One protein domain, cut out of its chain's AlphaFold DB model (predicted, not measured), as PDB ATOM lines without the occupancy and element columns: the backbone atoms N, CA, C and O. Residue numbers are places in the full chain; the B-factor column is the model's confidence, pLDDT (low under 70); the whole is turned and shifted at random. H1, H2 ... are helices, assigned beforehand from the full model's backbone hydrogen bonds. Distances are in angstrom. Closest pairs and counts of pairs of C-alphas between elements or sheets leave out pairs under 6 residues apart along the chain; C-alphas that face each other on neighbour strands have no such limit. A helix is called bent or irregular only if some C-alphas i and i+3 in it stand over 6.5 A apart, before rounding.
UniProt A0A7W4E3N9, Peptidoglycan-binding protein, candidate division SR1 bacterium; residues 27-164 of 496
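This is residues 27 to 164 of the 496 residues of the protein "Peptidoglycan-binding protein" of candidate division SR1 bacterium (UniProt A0A7W4E3N9). Three helical rods, H1a, H3 and H4a, lie side by side in an up-and-down bundle, each running against the one before; beyond one end, H1b, H2 and H4b loosely lengthen it. The 138 printed residues have four named helices, H1 to H4, and no named strand: all helix, loose, radius of gyration of the C-alphas 20.6 A, spans 68 by 24 by 18 A.

Start at H1, residues 27 to 65, one helix by its hydrogen bonds but bent: C-alphas 53 and 56 are 6.9 A apart, between arms H1a, 27 to 53, and H1b, 56 to 65. H2, residues 68 to 75, is close but not clearly touching H1b; the closest C-alphas, Ser 65 and Asn 71, are 6.4 A apart. H3, residues 89 to 114, touches H1a at a shallow tilt of 2 degrees, opposite ways; the closest C-alphas, Leu 29 and Ile 110, are 6.8 A apart. H4, residues 122 to 164, also one helix by hydrogen bonds, is bent: C-alphas 141 and 144 are 6.6 A apart, between H4a, 122 to 141, and H4b, 144 to 164. H4a touches H1a, closest C-alphas His 39 and Tyr 133, 5.9 A. Every O i to N i+4 pair is within hydrogen-bond range in H1a, H1b, H2, H3 and H4a; in H4b, 16 of 17.

Find C-alpha 27 at (93.581, 158.945, 103.227), where H1a begins its 39.0 A; H3 is 37.7 A long, and H4b ends at C-alpha 164, (155.267, 148.656, 132.294).

The printed part has no cut; H2 to H3 is a long link; pLDDT is under 70 at residues 116 to 124 and 126.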
ATOM      1  N   SER A  27      93.397 158.390 101.883       81.75
ATOM      2  CA  SER A  27      93.581 158.945 103.227       81.75
ATOM      3  C   SER A  27      94.518 158.095 104.093       81.75
ATOM      4  O   SER A  27      95.387 158.657 104.759       81.75
ATOM      5  N   GLU A  28      94.403 156.764 104.058       81.19
ATOM      6  CA  GLU A  28      95.305 155.848 104.773       81.19
ATOM      7  C   GLU A  28      96.737 155.922 104.240       81.19
ATOM      8  O   GLU A  28      97.678 156.051 105.020       81.19
ATOM      9  N   LEU A  29      96.916 155.939 102.917       83.06
ATOM     10  CA  LEU A  29      98.239 156.087 102.298       83.06
ATOM     11  C   LEU A  29      98.905 157.414 102.685       83.06
ATOM     12  O   LEU A  29     100.094 157.451 103.015       83.06
ATOM     13  N   LYS A  30      98.130 158.505 102.709       87.69
ATOM     14  CA  LYS A  30      98.607 159.813 103.177       87.69
ATOM     15  C   LYS A  30      98.975 159.778 104.661       87.69
ATOM     16  O   LYS A  30      99.974 160.376 105.057       87.69
ATOM     17  N   SER A  31      98.204 159.057 105.472       89.75
ATOM     18  CA  SER A  31      98.491 158.839 106.892       89.75
ATOM     19  C   SER A  31      99.809 158.084 107.100       89.75
ATOM     20  O   SER A  31     100.654 158.526 107.878       89.75
ATOM     21  N   PHE A  32     100.041 157.006 106.345       89.69
ATOM     22  CA  PHE A  32     101.293 156.244 106.385       89.69
ATOM     23  C   PHE A  32     102.497 157.077 105.955       89.69
ATOM     24  O   PHE A  32     103.513 157.067 106.650       89.69
ATOM     25  N   SER A  33     102.375 157.842 104.867       91.50
ATOM     26  CA  SER A  33     103.442 158.735 104.400       91.50
ATOM     27  C   SER A  33     103.794 159.788 105.455       91.50
ATOM     28  O   SER A  33     104.958 159.917 105.835       91.50
ATOM     29  N   ASN A  34     102.786 160.462 106.022       94.75
ATOM     30  CA  ASN A  34     102.991 161.442 107.090       94.75
ATOM     31  C   ASN A  34     103.618 160.812 108.343       94.75
ATOM     32  O   ASN A  34     104.516 161.396 108.949       94.75
ATOM     33  N   LYS A  35     103.164 159.616 108.741       94.69
ATOM     34  CA  LYS A  35     103.700 158.892 109.901       94.69
ATOM     35  C   LYS A  35     105.167 158.511 109.690       94.69
ATOM     36  O   LYS A  35     105.986 158.782 110.565       94.69
ATOM     37  N   LEU A  36     105.511 157.952 108.528       94.62
ATOM     38  CA  LEU A  36     106.884 157.589 108.172       94.62
ATOM     39  C   LEU A  36     107.808 158.818 108.154       94.62
ATOM     40  O   LEU A  36     108.907 158.774 108.711       94.62
ATOM     41  N   GLU A  37     107.350 159.927 107.571       96.56
ATOM     42  CA  GLU A  37     108.095 161.189 107.523       96.56
ATOM     43  C   GLU A  37     108.347 161.750 108.931       96.56
ATOM     44  O   GLU A  37     109.476 162.115 109.275       96.56
ATOM     45  N   ASN A  38     107.324 161.737 109.790       97.50
ATOM     46  CA  ASN A  38     107.445 162.144 111.189       97.50
ATOM     47  C   ASN A  38     108.404 161.235 111.973       97.50
ATOM     48  O   ASN A  38     109.249 161.740 112.717       97.50
ATOM     49  N   HIS A  39     108.325 159.913 111.785       97.25
ATOM     50  CA  HIS A  39     109.245 158.953 112.399       97.25
ATOM     51  C   HIS A  39     110.691 159.227 111.974       97.25
ATOM     52  O   HIS A  39     111.559 159.358 112.839       97.25
ATOM     53  N   LYS A  40     110.953 159.398 110.672       97.19
ATOM     54  CA  LYS A  40     112.280 159.762 110.149       97.19
ATOM     55  C   LYS A  40     112.794 161.050 110.794       97.19
ATOM     56  O   LYS A  40     113.907 161.071 111.317       97.19
ATOM     57  N   ASN A  41     111.995 162.115 110.791       98.00
ATOM     58  CA  ASN A  41     112.411 163.417 111.316       98.00
ATOM     59  C   ASN A  41     112.689 163.369 112.827       98.00
ATOM     60  O   ASN A  41     113.681 163.937 113.290       98.00
ATOM     61  N   SER A  42     111.876 162.631 113.588       97.62
ATOM     62  CA  SER A  42     112.094 162.392 115.019       97.62
ATOM     63  C   SER A  42     113.391 161.615 115.280       97.62
ATOM     64  O   SER A  42     114.229 162.053 116.070       97.62
ATOM     65  N   LEU A  43     113.622 160.513 114.554       97.69
ATOM     66  CA  LEU A  43     114.851 159.721 114.662       97.69
ATOM     67  C   LEU A  43     116.099 160.555 114.343       97.69
ATOM     68  O   LEU A  43     117.065 160.529 115.103       97.69
ATOM     69  N   LEU A  44     116.083 161.341 113.261       96.69
ATOM     70  CA  LEU A  44     117.215 162.194 112.883       96.69
ATOM     71  C   LEU A  44     117.483 163.301 113.912       96.69
ATOM     72  O   LEU A  44     118.645 163.616 114.189       96.69
ATOM     73  N   LYS A  45     116.431 163.867 114.517       96.88
ATOM     74  CA  LYS A  45     116.557 164.837 115.612       96.88
ATOM     75  C   LYS A  45     117.180 164.198 116.856       96.88
ATOM     76  O   LYS A  45     118.117 164.765 117.418       96.88
ATOM     77  N   ASN A  46     116.714 163.013 117.252       94.88
ATOM     78  CA  ASN A  46     117.245 162.281 118.406       94.88
ATOM     79  C   ASN A  46     118.709 161.866 118.195       94.88
ATOM     80  O   ASN A  46     119.540 162.027 119.093       94.88
ATOM     81  N   LEU A  47     119.050 161.410 116.987       94.19
ATOM     82  CA  LEU A  47     120.425 161.093 116.611       94.19
ATOM     83  C   LEU A  47     121.324 162.336 116.670       94.19
ATOM     84  O   LEU A  47     122.399 162.275 117.257       94.19
ATOM     85  N   SER A  48     120.859 163.480 116.159       92.50
ATOM     86  CA  SER A  48     121.594 164.755 116.244       92.50
ATOM     87  C   SER A  48     121.793 165.214 117.698       92.50
ATOM     88  O   SER A  48     122.841 165.754 118.054       92.50
ATOM     89  N   GLY A  49     120.802 164.980 118.564       92.62
ATOM     90  CA  GLY A  49     120.923 165.217 120.005       92.62
ATOM     91  C   GLY A  49     122.013 164.356 120.649       92.62
ATOM     92  O   GLY A  49     122.835 164.873 121.407       92.62
ATOM     93  N   SER A  50     122.063 163.072 120.286       90.38
ATOM     94  CA  SER A  50     123.090 162.127 120.748       90.38
ATOM     95  C   SER A  50     124.483 162.526 120.246       90.38
ATOM     96  O   SER A  50     125.432 162.592 121.025       90.38
ATOM     97  N   GLU A  51     124.604 162.901 118.966       89.38
ATOM     98  CA  GLU A  51     125.843 163.435 118.384       89.38
ATOM     99  C   GLU A  51     126.360 164.636 119.174       89.38
ATOM    100  O   GLU A  51     127.537 164.682 119.526       89.38
ATOM    101  N   ASN A  52     125.486 165.595 119.494       89.56
ATOM    102  CA  ASN A  52     125.859 166.795 120.239       89.56
ATOM    103  C   ASN A  52     126.396 166.480 121.638       89.56
ATOM    104  O   ASN A  52     127.416 167.050 122.026       89.56
ATOM    105  N   LYS A  53     125.769 165.549 122.363       88.56
ATOM    106  CA  LYS A  53     126.263 165.101 123.673       88.56
ATOM    107  C   LYS A  53     127.626 164.416 123.569       88.56
ATOM    108  O   LYS A  53     128.487 164.628 124.420       88.56
ATOM    109  N   LEU A  54     127.857 163.652 122.501       87.81
ATOM    110  CA  LEU A  54     129.120 162.946 122.282       87.81
ATOM    111  C   LEU A  54     130.257 163.837 121.758       87.81
ATOM    112  O   LEU A  54     131.416 163.428 121.797       87.81
ATOM    113  N   ARG A  55     129.988 165.076 121.320       86.69
ATOM    114  CA  ARG A  55     131.030 165.979 120.782       86.69
ATOM    115  C   ARG A  55     132.176 166.237 121.751       86.69
ATOM    116  O   ARG A  55     133.311 166.407 121.307       86.69
ATOM    117  N   SER A  56     131.898 166.348 123.051       86.94
ATOM    118  CA  SER A  56     132.961 166.617 124.025       86.94
ATOM    119  C   SER A  56     133.893 165.419 124.141       86.94
ATOM    120  O   SER A  56     135.081 165.550 123.857       86.94
ATOM    121  N   ILE A  57     133.337 164.239 124.429       85.31
ATOM    122  CA  ILE A  57     134.135 163.019 124.556       85.31
ATOM    123  C   ILE A  57     134.843 162.655 123.248       85.31
ATOM    124  O   ILE A  57     135.990 162.234 123.293       85.31
ATOM    125  N   ALA A  58     134.233 162.894 122.083       85.62
ATOM    126  CA  ALA A  58     134.885 162.664 120.796       85.62
ATOM    127  C   ALA A  58     136.120 163.550 120.591       85.62
ATOM    128  O   ALA A  58     137.147 163.076 120.107       85.62
ATOM    129  N   ARG A  59     136.061 164.824 121.003       86.62
ATOM    130  CA  ARG A  59     137.233 165.713 120.974       86.62
ATOM    131  C   ARG A  59     138.317 165.252 121.946       86.62
ATOM    132  O   ARG A  59     139.489 165.267 121.578       86.62
ATOM    133  N   ASP A  60     137.939 164.826 123.146       88.25
ATOM    134  CA  ASP A  60     138.894 164.352 124.154       88.25
ATOM    135  C   ASP A  60     139.555 163.034 123.733       88.25
ATOM    136  O   ASP A  60     140.767 162.875 123.850       88.25
ATOM    137  N   ASN A  61     138.774 162.112 123.173       88.69
ATOM    138  CA  ASN A  61     139.251 160.864 122.589       88.69
ATOM    139  C   ASN A  61     140.213 161.097 121.431       88.69
ATOM    140  O   ASN A  61     141.248 160.443 121.383       88.69
ATOM    141  N   LYS A  62     139.906 162.048 120.544       88.88
ATOM    142  CA  LYS A  62     140.796 162.428 119.447       88.88
ATOM    143  C   LYS A  62     142.139 162.952 119.965       88.88
ATOM    144  O   LYS A  62     143.186 162.489 119.540       88.88
ATOM    145  N   ARG A  63     142.120 163.874 120.933       89.44
ATOM    146  CA  ARG A  63     143.356 164.395 121.549       89.44
ATOM    147  C   ARG A  63     144.184 163.291 122.203       89.44
ATOM    148  O   ARG A  63     145.407 163.311 122.134       89.44
ATOM    149  N   PHE A  64     143.514 162.341 122.848       90.50
ATOM    150  CA  PHE A  64     144.166 161.199 123.473       90.50
ATOM    151  C   PHE A  64     144.762 160.236 122.438       90.50
ATOM    152  O   PHE A  64     145.912 159.825 122.594       90.50
ATOM    153  N   SER A  65     144.028 159.919 121.366       88.50
ATOM    154  CA  SER A  65     144.506 159.018 120.314       88.50
ATOM    155  C   SER A  65     145.640 159.616 119.478       88.50
ATOM    156  O   SER A  65     146.518 158.892 119.015       88.50
ATOM    157  N   GLU A  66     145.681 160.942 119.358       88.94
ATOM    158  CA  GLU A  66     146.768 161.695 118.722       88.94
ATOM    159  C   GLU A  66     147.989 161.894 119.637       88.94
ATOM    160  O   GLU A  66     149.012 162.428 119.201       88.94
ATOM    161  N   SER A  67     147.927 161.468 120.903       93.12
ATOM    162  CA  SER A  67     149.081 161.562 121.797       93.12
ATOM    163  C   SER A  67     150.222 160.654 121.327       93.12
ATOM    164  O   SER A  67     150.012 159.548 120.824       93.12
ATOM    165  N   ARG A  68     151.461 161.118 121.532       94.88
ATOM    166  CA  ARG A  68     152.692 160.442 121.082       94.88
ATOM    167  C   ARG A  68     152.749 158.973 121.512       94.88
ATOM    168  O   ARG A  68     153.003 158.087 120.698       94.88
ATOM    169  N   LEU A  69     152.459 158.711 122.785       95.06
ATOM    170  CA  LEU A  69     152.530 157.372 123.370       95.06
ATOM    171  C   LEU A  69     151.376 156.470 122.929       95.06
ATOM    172  O   LEU A  69     151.597 155.286 122.667       95.06
ATOM    173  N   PHE A  70     150.169 157.018 122.777       94.44
ATOM    174  CA  PHE A  70     149.040 156.253 122.256       94.44
ATOM    175  C   PHE A  70     149.255 155.857 120.797       94.44
ATOM    176  O   PHE A  70     148.985 154.713 120.425       94.44
ATOM    177  N   ASN A  71     149.794 156.763 119.979       92.75
ATOM    178  CA  ASN A  71     150.151 156.470 118.597       92.75
ATOM    179  C   ASN A  71     151.222 155.366 118.528       92.75
ATOM    180  O   ASN A  71     151.035 154.369 117.833       92.75
ATOM    181  N   ALA A  72     152.287 155.461 119.332       94.56
ATOM    182  CA  ALA A  72     153.310 154.416 119.413       94.56
ATOM    183  C   ALA A  72     152.730 153.046 119.823       94.56
ATOM    184  O   ALA A  72     153.028 152.033 119.187       94.56
ATOM    185  N   ALA A  73     151.848 153.008 120.826       93.25
ATOM    186  CA  ALA A  73     151.173 151.782 121.251       93.25
ATOM    187  C   ALA A  73     150.241 151.225 120.159       93.25
ATOM    188  O   ALA A  73     150.241 150.023 119.882       93.25
ATOM    189  N   SER A  74     149.483 152.095 119.491       92.12
ATOM    190  CA  SER A  74     148.617 151.729 118.363       92.12
ATOM    191  C   SER A  74     149.421 151.155 117.200       92.12
ATOM    192  O   SER A  74     149.022 150.155 116.605       92.12
ATOM    193  N   CYS A  75     150.591 151.729 116.918       90.75
ATOM    194  CA  CYS A  75     151.488 151.258 115.874       90.75
ATOM    195  C   CYS A  75     152.099 149.880 116.183       90.75
ATOM    196  O   CYS A  75     152.332 149.085 115.272       90.75
ATOM    197  N   LEU A  76     152.302 149.548 117.462       90.06
ATOM    198  CA  LEU A  76     152.675 148.197 117.908       90.06
ATOM    199  C   LEU A  76     151.505 147.199 117.886       90.06
ATOM    200  O   LEU A  76     151.703 146.025 118.195       90.06
ATOM    201  N   GLY A  77     150.296 147.642 117.538       88.62
ATOM    202  CA  GLY A  77     149.104 146.799 117.527       88.62
ATOM    203  C   GLY A  77     148.499 146.556 118.911       88.62
ATOM    204  O   GLY A  77     147.683 145.654 119.054       88.62
ATOM    205  N   VAL A  78     148.856 147.351 119.928       87.81
ATOM    206  CA  VAL A  78     148.206 147.299 121.255       87.81
ATOM    207  C   VAL A  78     146.748 147.739 121.149       87.81
ATOM    208  O   VAL A  78     145.861 147.173 121.783       87.81
ATOM    209  N   VAL A  79     146.505 148.748 120.311       86.44
ATOM    210  CA  VAL A  79     145.172 149.202 119.926       86.44
ATOM    211  C   VAL A  79     144.985 148.891 118.445       86.44
ATOM    212  O   VAL A  79     145.786 149.307 117.606       86.44
ATOM    213  N   THR A  80     143.934 148.142 118.112       83.62
ATOM    214  CA  THR A  80     143.715 147.601 116.764       83.62
ATOM    215  C   THR A  80     142.404 148.072 116.147       83.62
ATOM    216  O   THR A  80     141.417 148.300 116.851       83.62
ATOM    217  N   GLY A  81     142.367 148.125 114.815       81.00
ATOM    218  CA  GLY A  81     141.139 148.336 114.045       81.00
ATOM    219  C   GLY A  81     140.471 149.681 114.332       81.00
ATOM    220  O   GLY A  81     141.141 150.708 114.424       81.00
ATOM    221  N   GLU A  82     139.146 149.665 114.497       75.50
ATOM    222  CA  GLU A  82     138.317 150.864 114.722       75.50
ATOM    223  C   GLU A  82     138.667 151.653 115.997       75.50
ATOM    224  O   GLU A  82     138.266 152.803 116.145       75.50
ATOM    225  N   ASN A  83     139.452 151.070 116.905       82.75
ATOM    226  CA  ASN A  83     139.804 151.690 118.180       82.75
ATOM    227  C   ASN A  83     141.015 152.632 118.101       82.75
ATOM    228  O   ASN A  83     141.250 153.384 119.043       82.75
ATOM    229  N   GLN A  84     141.785 152.614 117.007       81.62
ATOM    230  CA  GLN A  84     143.030 153.390 116.886       81.62
ATOM    231  C   GLN A  84     142.806 154.903 116.849       81.62
ATOM    232  O   GLN A  84     143.660 155.664 117.285       81.62
ATOM    233  N   THR A  85     141.668 155.355 116.331       76.06
ATOM    234  CA  THR A  85     141.346 156.788 116.267       76.06
ATOM    235  C   THR A  85     140.479 157.233 117.435       76.06
ATOM    236  O   THR A  85     140.382 158.433 117.692       76.06
ATOM    237  N   LEU A  86     139.832 156.281 118.126       77.88
ATOM    238  CA  LEU A  86     138.729 156.523 119.063       77.88
ATOM    239  C   LEU A  86     137.630 157.434 118.479       77.88
ATOM    240  O   LEU A  86     136.846 158.045 119.213       77.88
ATOM    241  N   ASP A  87     137.569 157.531 117.148       76.75
ATOM    242  CA  ASP A  87     136.582 158.318 116.429       76.75
ATOM    243  C   ASP A  87     135.403 157.427 116.053       76.75
ATOM    244  O   ASP A  87     135.311 156.883 114.952       76.75
ATOM    245  N   TYR A  88     134.460 157.313 116.982       71.81
ATOM    246  CA  TYR A  88     133.204 156.632 116.709       71.81
ATOM    247  C   TYR A  88     132.123 157.563 116.128       71.81
ATOM    248  O   TYR A  88     130.955 157.181 116.092       71.81
ATOM    249  N   SER A  89     132.472 158.753 115.605       73.19
ATOM    250  CA  SER A  89     131.532 159.559 114.795       73.19
ATOM    251  C   SER A  89     131.080 158.815 113.532       73.19
ATOM    252  O   SER A  89     130.011 159.067 112.977       73.19
ATOM    253  N   VAL A  90     131.873 157.836 113.096       76.56
ATOM    254  CA  VAL A  90     131.497 156.888 112.050       76.56
ATOM    255  C   VAL A  90     130.253 156.083 112.447       76.56
ATOM    256  O   VAL A  90     129.424 155.817 111.584       76.56
ATOM    257  N   LEU A  91     130.050 155.761 113.732       79.44
ATOM    258  CA  LEU A  91     128.849 155.047 114.184       79.44
ATOM    259  C   LEU A  91     127.586 155.878 113.963       79.44
ATOM    260  O   LEU A  91     126.595 155.352 113.460       79.44
ATOM    261  N   THR A  92     127.623 157.178 114.274       83.50
ATOM    262  CA  THR A  92     126.454 158.051 114.086       83.50
ATOM    263  C   THR A  92     126.171 158.277 112.603       83.50
ATOM    264  O   THR A  92     125.019 158.177 112.182       83.50
ATOM    265  N   LYS A  93     127.212 158.454 111.777       86.94
ATOM    266  CA  LYS A  93     127.083 158.523 110.309       86.94
ATOM    267  C   LYS A  93     126.500 157.238 109.718       86.94
ATOM    268  O   LYS A  93     125.580 157.301 108.905       86.94
ATOM    269  N   ASN A  94     126.999 156.077 110.138       88.06
ATOM    270  CA  ASN A  94     126.518 154.782 109.660       88.06
ATOM    271  C   ASN A  94     125.063 154.543 110.072       88.06
ATOM    272  O   ASN A  94     124.257 154.121 109.245       88.06
ATOM    273  N   LEU A  95     124.702 154.873 111.316       91.12
ATOM    274  CA  LEU A  95     123.329 154.757 111.796       91.12
ATOM    275  C   LEU A  95     122.389 155.712 111.051       91.12
ATOM    276  O   LEU A  95     121.310 155.297 110.634       91.12
ATOM    277  N   LYS A  96     122.819 156.954 110.798       94.25
ATOM    278  CA  LYS A  96     122.076 157.912 109.965       94.25
ATOM    279  C   LYS A  96     121.799 157.338 108.578       94.25
ATOM    280  O   LYS A  96     120.660 157.375 108.122       94.25
ATOM    281  N   ASN A  97     122.819 156.784 107.928       95.00
ATOM    282  CA  ASN A  97     122.675 156.173 106.608       95.00
ATOM    283  C   ASN A  97     121.743 154.953 106.646       95.00
ATOM    284  O   ASN A  97     120.899 154.816 105.766       95.00
ATOM    285  N   SER A  98     121.836 154.105 107.680       95.62
ATOM    286  CA  SER A  98     120.923 152.968 107.881       95.62
ATOM    287  C   SER A  98     119.468 153.425 107.980       95.62
ATOM    288  O   SER A  98     118.620 152.912 107.257       95.62
ATOM    289  N   ILE A  99     119.190 154.436 108.813       95.69
ATOM    290  CA  ILE A  99     117.844 155.002 108.996       95.69
ATOM    291  C   ILE A  99     117.305 155.553 107.673       95.69
ATOM    292  O   ILE A  99     116.153 155.301 107.326       95.69
ATOM    293  N   LEU A 100     118.128 156.292 106.920       97.00
ATOM    294  CA  LEU A 100     117.725 156.861 105.632       97.00
ATOM    295  C   LEU A 100     117.445 155.778 104.584       97.00
ATOM    296  O   LEU A 100     116.467 155.888 103.851       97.00
ATOM    297  N   ASN A 101     118.254 154.721 104.535       94.56
ATOM    298  CA  ASN A 101     118.045 153.606 103.610       94.56
ATOM    299  C   ASN A 101     116.770 152.815 103.942       94.56
ATOM    300  O   ASN A 101     116.002 152.479 103.040       94.56
ATOM    301  N   GLU A 102     116.516 152.548 105.227       94.38
ATOM    302  CA  GLU A 102     115.278 151.909 105.692       94.38
ATOM    303  C   GLU A 102     114.047 152.777 105.375       94.38
ATOM    304  O   GLU A 102     113.054 152.268 104.857       94.38
ATOM    305  N   TYR A 103     114.142 154.096 105.586       95.06
ATOM    306  CA  TYR A 103     113.109 155.058 105.191       95.06
ATOM    307  C   TYR A 103     112.823 155.012 103.683       95.06
ATOM    308  O   TYR A 103     111.664 154.899 103.295       95.06
ATOM    309  N   ILE A 104     113.856 155.056 102.829       93.56
ATOM    310  CA  ILE A 104     113.699 155.006 101.363       93.56
ATOM    311  C   ILE A 104     112.980 153.724 100.938       93.56
ATOM    312  O   ILE A 104     112.116 153.757 100.061       93.56
ATOM    313  N   LYS A 105     113.316 152.590 101.568       90.88
ATOM    314  CA  LYS A 105     112.661 151.310 101.294       90.88
ATOM    315  C   LYS A 105     111.167 151.367 101.629       90.88
ATOM    316  O   LYS A 105     110.352 151.013 100.780       90.88
ATOM    317  N   LEU A 106     110.818 151.842 102.827       90.81
ATOM    318  CA  LEU A 106     109.427 151.945 103.281       90.81
ATOM    319  C   LEU A 106     108.625 152.964 102.458       90.81
ATOM    320  O   LEU A 106     107.485 152.691 102.102       90.81
ATOM    321  N   ASP A 107     109.220 154.097 102.082       91.19
ATOM    322  CA  ASP A 107     108.601 155.079 101.180       91.19
ATOM    323  C   ASP A 107     108.316 154.471  99.794       91.19
ATOM    324  O   ASP A 107     107.243 154.664  99.220       91.19
ATOM    325  N   GLY A 108     109.243 153.657  99.278       88.69
ATOM    326  CA  GLY A 108     109.038 152.879  98.058       88.69
ATOM    327  C   GLY A 108     107.895 151.864  98.174       88.69
ATOM    328  O   GLY A 108     107.138 151.688  97.218       88.69
ATOM    329  N   GLU A 109     107.737 151.218  99.330       86.50
ATOM    330  CA  GLU A 109     106.616 150.310  99.608       86.50
ATOM    331  C   GLU A 109     105.275 151.066  99.681       86.50
ATOM    332  O   GLU A 109     104.316 150.634  99.042       86.50
ATOM    333  N   ILE A 110     105.217 152.244 100.320       85.69
ATOM    334  CA  ILE A 110     104.021 153.118 100.315       85.69
ATOM    335  C   ILE A 110     103.635 153.506  98.883       85.69
ATOM    336  O   ILE A 110     102.462 153.444  98.508       85.69
ATOM    337  N   LYS A 111     104.617 153.872  98.052       85.00
ATOM    338  CA  LYS A 111     104.381 154.199  96.638       85.00
ATOM    339  C   LYS A 111     103.830 153.001  95.869       85.00
ATOM    340  O   LYS A 111     102.857 153.156  95.139       85.00
ATOM    341  N   LYS A 112     104.382 151.800  96.056       82.62
ATOM    342  CA  LYS A 112     103.849 150.574  95.429       82.62
ATOM    343  C   LYS A 112     102.400 150.298  95.833       82.62
ATOM    344  O   LYS A 112     101.591 150.005  94.952       82.62
ATOM    345  N   LEU A 113     102.065 150.473  97.115       78.81
ATOM    346  CA  LEU A 113     100.686 150.372  97.606       78.81
ATOM    347  C   LEU A 113      99.766 151.388  96.910       78.81
ATOM    348  O   LEU A 113      98.669 151.026  96.495       78.81
ATOM    349  N   SER A 114     100.233 152.623  96.685       77.12
ATOM    350  CA  SER A 114      99.464 153.643  95.950       77.12
ATOM    351  C   SER A 114      99.191 153.295  94.481       77.12
ATOM    352  O   SER A 114      98.214 153.775  93.911       77.12
ATOM    353  N   TYR A 115     100.012 152.428  93.881       79.25
ATOM    354  CA  TYR A 115      99.830 151.925  92.516       79.25
ATOM    355  C   TYR A 115      99.034 150.611  92.452       79.25
ATOM    356  O   TYR A 115      98.903 150.037  91.374       79.25
ATOM    357  N   GLY A 116      98.528 150.104  93.582       69.44
ATOM    358  CA  GLY A 116      97.807 148.827  93.634       69.44
ATOM    359  C   GLY A 116      98.693 147.603  93.370       69.44
ATOM    360  O   GLY A 116      98.186 146.521  93.080       69.44
ATOM    361  N   ILE A 117     100.020 147.754  93.461       65.56
ATOM    362  CA  ILE A 117     100.978 146.659  93.294       65.56
ATOM    363  C   ILE A 117     101.039 145.927  94.636       65.56
ATOM    364  O   ILE A 117     101.681 146.390  95.577       65.56
ATOM    365  N   ALA A 118     100.295 144.824  94.740       60.19
ATOM    366  CA  ALA A 118     100.070 144.094  95.983       60.19
ATOM    367  C   ALA A 118     101.365 143.737  96.735       60.19
ATOM    368  O   ALA A 118     102.237 143.051  96.201       60.19
ATOM    369  N   SER A 119     101.424 144.103  98.019       52.62
ATOM    370  CA  SER A 119     102.185 143.359  99.027       52.62
ATOM    371  C   SER A 119     101.650 143.636 100.442       52.62
ATOM    372  O   SER A 119     102.116 144.552 101.113       52.62
ATOM    373  N   GLY A 120     100.700 142.808 100.894       57.03
ATOM    374  CA  GLY A 120     100.318 142.651 102.309       57.03
ATOM    375  C   GLY A 120      99.245 143.605 102.858       57.03
ATOM    376  O   GLY A 120      99.045 144.702 102.348       57.03
ATOM    377  N   ASP A 121      98.558 143.155 103.918       59.94
ATOM    378  CA  ASP A 121      97.534 143.906 104.664       59.94
ATOM    379  C   ASP A 121      98.036 145.276 105.158       59.94
ATOM    380  O   ASP A 121      99.110 145.373 105.762       59.94
ATOM    381  N   SER A 122      97.207 146.324 105.030       59.69
ATOM    382  CA  SER A 122      97.477 147.679 105.557       59.69
ATOM    383  C   SER A 122      97.851 147.688 107.052       59.69
ATOM    384  O   SER A 122      98.660 148.507 107.486       59.69
ATOM    385  N   LEU A 123      97.301 146.761 107.846       58.09
ATOM    386  CA  LEU A 123      97.627 146.563 109.268       58.09
ATOM    387  C   LEU A 123      99.069 146.077 109.482       58.09
ATOM    388  O   LEU A 123      99.765 146.556 110.378       58.09
ATOM    389  N   ILE A 124      99.540 145.159 108.636       61.56
ATOM    390  CA  ILE A 124     100.917 144.646 108.669       61.56
ATOM    391  C   ILE A 124     101.895 145.770 108.302       61.56
ATOM    392  O   ILE A 124     102.955 145.891 108.918       61.56
ATOM    393  N   PHE A 125     101.513 146.639 107.361       71.25
ATOM    394  CA  PHE A 125     102.313 147.802 106.986       71.25
ATOM    395  C   PHE A 125     102.351 148.882 108.082       71.25
ATOM    396  O   PHE A 125     103.411 149.413 108.395       71.25
ATOM    397  N   GLY A 126     101.232 149.169 108.754       69.69
ATOM    398  CA  GLY A 126     101.224 150.077 109.909       69.69
ATOM    399  C   GLY A 126     102.201 149.641 111.012       69.69
ATOM    400  O   GLY A 126     102.969 150.462 111.520       69.69
ATOM    401  N   ASN A 127     102.245 148.336 111.303       78.06
ATOM    402  CA  ASN A 127     103.183 147.744 112.259       78.06
ATOM    403  C   ASN A 127     104.648 147.834 111.798       78.06
ATOM    404  O   ASN A 127     105.543 147.966 112.634       78.06
ATOM    405  N   SER A 128     104.921 147.792 110.487       82.50
ATOM    406  CA  SER A 128     106.286 147.932 109.962       82.50
ATOM    407  C   SER A 128     106.841 149.347 110.180       82.50
ATOM    408  O   SER A 128     108.016 149.489 110.526       82.50
ATOM    409  N   LEU A 129     105.993 150.382 110.086       88.38
ATOM    410  CA  LEU A 129     106.360 151.778 110.365       88.38
ATOM    411  C   LEU A 129     106.698 152.019 111.842       88.38
ATOM    412  O   LEU A 129     107.642 152.754 112.151       88.38
ATOM    413  N   ASP A 130     105.935 151.411 112.754       90.56
ATOM    414  CA  ASP A 130     106.201 151.482 114.196       90.56
ATOM    415  C   ASP A 130     107.449 150.683 114.569       90.56
ATOM    416  O   ASP A 130     108.289 151.162 115.330       90.56
ATOM    417  N   ASN A 131     107.628 149.499 113.979       92.31
ATOM    418  CA  ASN A 131     108.831 148.700 114.173       92.31
ATOM    419  C   ASN A 131     110.090 149.433 113.672       92.31
ATOM    420  O   ASN A 131     111.094 149.462 114.380       92.31
ATOM    421  N   PHE A 132     110.023 150.094 112.510       93.69
ATOM    422  CA  PHE A 132     111.099 150.958 112.006       93.69
ATOM    423  C   PHE A 132     111.496 152.035 113.021       93.69
ATOM    424  O   PHE A 132     112.684 152.211 113.305       93.69
ATOM    425  N   TYR A 133     110.515 152.738 113.597       95.81
ATOM    426  CA  TYR A 133     110.792 153.754 114.608       95.81
ATOM    427  C   TYR A 133     111.384 153.147 115.877       95.81
ATOM    428  O   TYR A 133     112.460 153.559 116.306       95.81
ATOM    429  N   ASN A 134     110.728 152.137 116.447       94.88
ATOM    430  CA  ASN A 134     111.120 151.542 117.721       94.88
ATOM    431  C   ASN A 134     112.521 150.920 117.659       94.88
ATOM    432  O   ASN A 134     113.342 151.166 118.544       94.88
ATOM    433  N   GLN A 135     112.845 150.179 116.594       94.50
ATOM    434  CA  GLN A 135     114.171 149.577 116.439       94.50
ATOM    435  C   GLN A 135     115.271 150.633 116.329       94.50
ATOM    436  O   GLN A 135     116.312 150.515 116.976       94.50
ATOM    437  N   ASN A 136     115.060 151.686 115.537       95.50
ATOM    438  CA  ASN A 136     116.073 152.725 115.372       95.50
ATOM    439  C   ASN A 136     116.171 153.646 116.597       95.50
ATOM    440  O   ASN A 136     117.274 154.060 116.947       95.50
ATOM    441  N   ALA A 137     115.073 153.899 117.312       94.38
ATOM    442  CA  ALA A 137     115.092 154.628 118.578       94.38
ATOM    443  C   ALA A 137     115.910 153.887 119.652       94.38
ATOM    444  O   ALA A 137     116.693 154.515 120.370       94.38
ATOM    445  N   LEU A 138     115.803 152.553 119.717       93.19
ATOM    446  CA  LEU A 138     116.635 151.724 120.596       93.19
ATOM    447  C   LEU A 138     118.120 151.807 120.220       93.19
ATOM    448  O   LEU A 138     118.951 152.033 121.099       93.19
ATOM    449  N   LYS A 139     118.458 151.707 118.924       92.69
ATOM    450  CA  LYS A 139     119.845 151.877 118.442       92.69
ATOM    451  C   LYS A 139     120.417 153.249 118.828       92.69
ATOM    452  O   LYS A 139     121.551 153.325 119.284       92.69
ATOM    453  N   ILE A 140     119.635 154.324 118.674       91.69
ATOM    454  CA  ILE A 140     120.050 155.687 119.056       91.69
ATOM    455  C   ILE A 140     120.280 155.780 120.569       91.69
ATOM    456  O   ILE A 140     121.280 156.344 120.998       91.69
ATOM    457  N   THR A 141     119.390 155.198 121.374       87.88
ATOM    458  CA  THR A 141     119.501 155.231 122.842       87.88
ATOM    459  C   THR A 141     120.738 154.475 123.338       87.88
ATOM    460  O   THR A 141     121.421 154.942 124.248       87.88
ATOM    461  N   GLY A 142     121.070 153.336 122.718       88.56
ATOM    462  CA  GLY A 142     122.274 152.563 123.047       88.56
ATOM    463  C   GLY A 142     123.584 153.245 122.641       88.56
ATOM    464  O   GLY A 142     124.609 153.039 123.286       88.56
ATOM    465  N   LEU A 143     123.548 154.114 121.625       87.94
ATOM    466  CA  LEU A 143     124.740 154.695 121.008       87.94
ATOM    467  C   LEU A 143     125.613 155.493 121.986       87.94
ATOM    468  O   LEU A 143     126.835 155.372 121.943       87.94
ATOM    469  N   GLU A 144     125.008 156.290 122.874       85.88
ATOM    470  CA  GLU A 144     125.765 157.046 123.882       85.88
ATOM    471  C   GLU A 144     126.506 156.089 124.830       85.88
ATOM    472  O   GLU A 144     127.724 156.188 124.984       85.88
ATOM    473  N   SER A 145     125.788 155.126 125.416       87.56
ATOM    474  CA  SER A 145     126.347 154.137 126.347       87.56
ATOM    475  C   SER A 145     127.459 153.304 125.706       87.56
ATOM    476  O   SER A 145     128.532 153.145 126.291       87.56
ATOM    477  N   ASP A 146     127.236 152.820 124.485       85.44
ATOM    478  CA  ASP A 146     128.214 152.023 123.743       85.44
ATOM    479  C   ASP A 146     129.484 152.824 123.457       85.44
ATOM    480  O   ASP A 146     130.594 152.315 123.629       85.44
ATOM    481  N   TYR A 147     129.336 154.098 123.075       86.88
ATOM    482  CA  TYR A 147     130.461 155.001 122.847       86.88
ATOM    483  C   TYR A 147     131.304 155.166 124.117       86.88
ATOM    484  O   TYR A 147     132.532 155.013 124.073       86.88
ATOM    485  N   TYR A 148     130.665 155.473 125.252       87.00
ATOM    486  CA  TYR A 148     131.353 155.644 126.535       87.00
ATOM    487  C   TYR A 148     132.050 154.355 126.973       87.00
ATOM    488  O   TYR A 148     133.230 154.388 127.327       87.00
ATOM    489  N   SER A 149     131.349 153.222 126.892       88.19
ATOM    490  CA  SER A 149     131.864 151.910 127.286       88.19
ATOM    491  C   SER A 149     133.074 151.494 126.445       88.19
ATOM    492  O   SER A 149     134.138 151.203 126.999       88.19
ATOM    493  N   LYS A 150     132.972 151.569 125.107       87.38
ATOM    494  CA  LYS A 150     134.088 151.260 124.197       87.38
ATOM    495  C   LYS A 150     135.295 152.163 124.458       87.38
ATOM    496  O   LYS A 150     136.410 151.670 124.611       87.38
ATOM    497  N   SER A 151     135.072 153.474 124.573       87.44
ATOM    498  CA  SER A 151     136.145 154.443 124.841       87.44
ATOM    499  C   SER A 151     136.859 154.151 126.163       87.44
ATOM    500  O   SER A 151     138.090 154.147 126.218       87.44
ATOM    501  N   ALA A 152     136.099 153.869 127.224       89.19
ATOM    502  CA  ALA A 152     136.643 153.532 128.535       89.19
ATOM    503  C   ALA A 152     137.440 152.220 128.504       89.19
ATOM    504  O   ALA A 152     138.524 152.140 129.085       89.19
ATOM    505  N   GLN A 153     136.949 151.207 127.787       89.94
ATOM    506  CA  GLN A 153     137.640 149.929 127.638       89.94
ATOM    507  C   GLN A 153     138.987 150.089 126.923       89.94
ATOM    508  O   GLN A 153     139.988 149.548 127.391       89.94
ATOM    509  N   VAL A 154     139.043 150.853 125.827       90.56
ATOM    510  CA  VAL A 154     140.303 151.095 125.105       90.56
ATOM    511  C   VAL A 154     141.300 151.852 125.980       90.56
ATOM    512  O   VAL A 154     142.461 151.450 126.056       90.56
ATOM    513  N   ARG A 155     140.851 152.897 126.691       90.25
ATOM    514  CA  ARG A 155     141.701 153.641 127.634       90.25
ATOM    515  C   ARG A 155     142.265 152.731 128.717       90.25
ATOM    516  O   ARG A 155     143.470 152.735 128.924       90.25
ATOM    517  N   LYS A 156     141.434 151.882 129.327       89.94
ATOM    518  CA  LYS A 156     141.871 150.921 130.349       89.94
ATOM    519  C   LYS A 156     142.929 149.949 129.816       89.94
ATOM    520  O   LYS A 156     143.936 149.718 130.483       89.94
ATOM    521  N   THR A 157     142.723 149.394 128.620       88.06
ATOM    522  CA  THR A 157     143.699 148.502 127.971       88.06
ATOM    523  C   THR A 157     145.030 149.217 127.734       88.06
ATOM    524  O   THR A 157     146.089 148.680 128.054       88.06
ATOM    525  N   TYR A 158     144.983 150.450 127.226       91.62
ATOM    526  CA  TYR A 158     146.172 151.271 127.016       91.62
ATOM    527  C   TYR A 158     146.885 151.621 128.332       91.62
ATOM    528  O   TYR A 158     148.096 151.441 128.441       91.62
ATOM    529  N   GLU A 159     146.147 152.063 129.352       90.31
ATOM    530  CA  GLU A 159     146.678 152.399 130.680       90.31
ATOM    531  C   GLU A 159     147.359 151.198 131.343       90.31
ATOM    532  O   GLU A 159     148.381 151.337 132.014       90.31
ATOM    533  N   GLN A 160     146.820 149.994 131.151       89.56
ATOM    534  CA  GLN A 160     147.449 148.776 131.645       89.56
ATOM    535  C   GLN A 160     148.744 148.455 130.890       89.56
ATOM    536  O   GLN A 160     149.713 148.011 131.506       89.56
ATOM    537  N   TYR A 161     148.779 148.701 129.580       88.12
ATOM    538  CA  TYR A 161     149.968 148.484 128.764       88.12
ATOM    539  C   TYR A 161     151.091 149.473 129.107       88.12
ATOM    540  O   TYR A 161     152.233 149.057 129.306       88.12
ATOM    541  N   ILE A 162     150.789 150.769 129.224       89.94
ATOM    542  CA  ILE A 162     151.812 151.806 129.429       89.94
ATOM    543  C   ILE A 162     152.526 151.687 130.781       89.94
ATOM    544  O   ILE A 162     153.729 151.926 130.828       89.94
ATOM    545  N   LYS A 163     151.845 151.219 131.842       89.19
ATOM    546  CA  LYS A 163     152.411 151.066 133.201       89.19
ATOM    547  C   LYS A 163     153.775 150.371 133.247       89.19
ATOM    548  O   LYS A 163     154.597 150.718 134.084       89.19
ATOM    549  N   ASN A 164     154.013 149.414 132.351       87.62
ATOM    550  CA  ASN A 164     155.267 148.656 132.294       87.62
ATOM    551  C   ASN A 164     156.102 148.948 131.036       87.62
ATOM    552  O   ASN A 164     157.183 148.386 130.884       87.62
TER     553      ASN A 164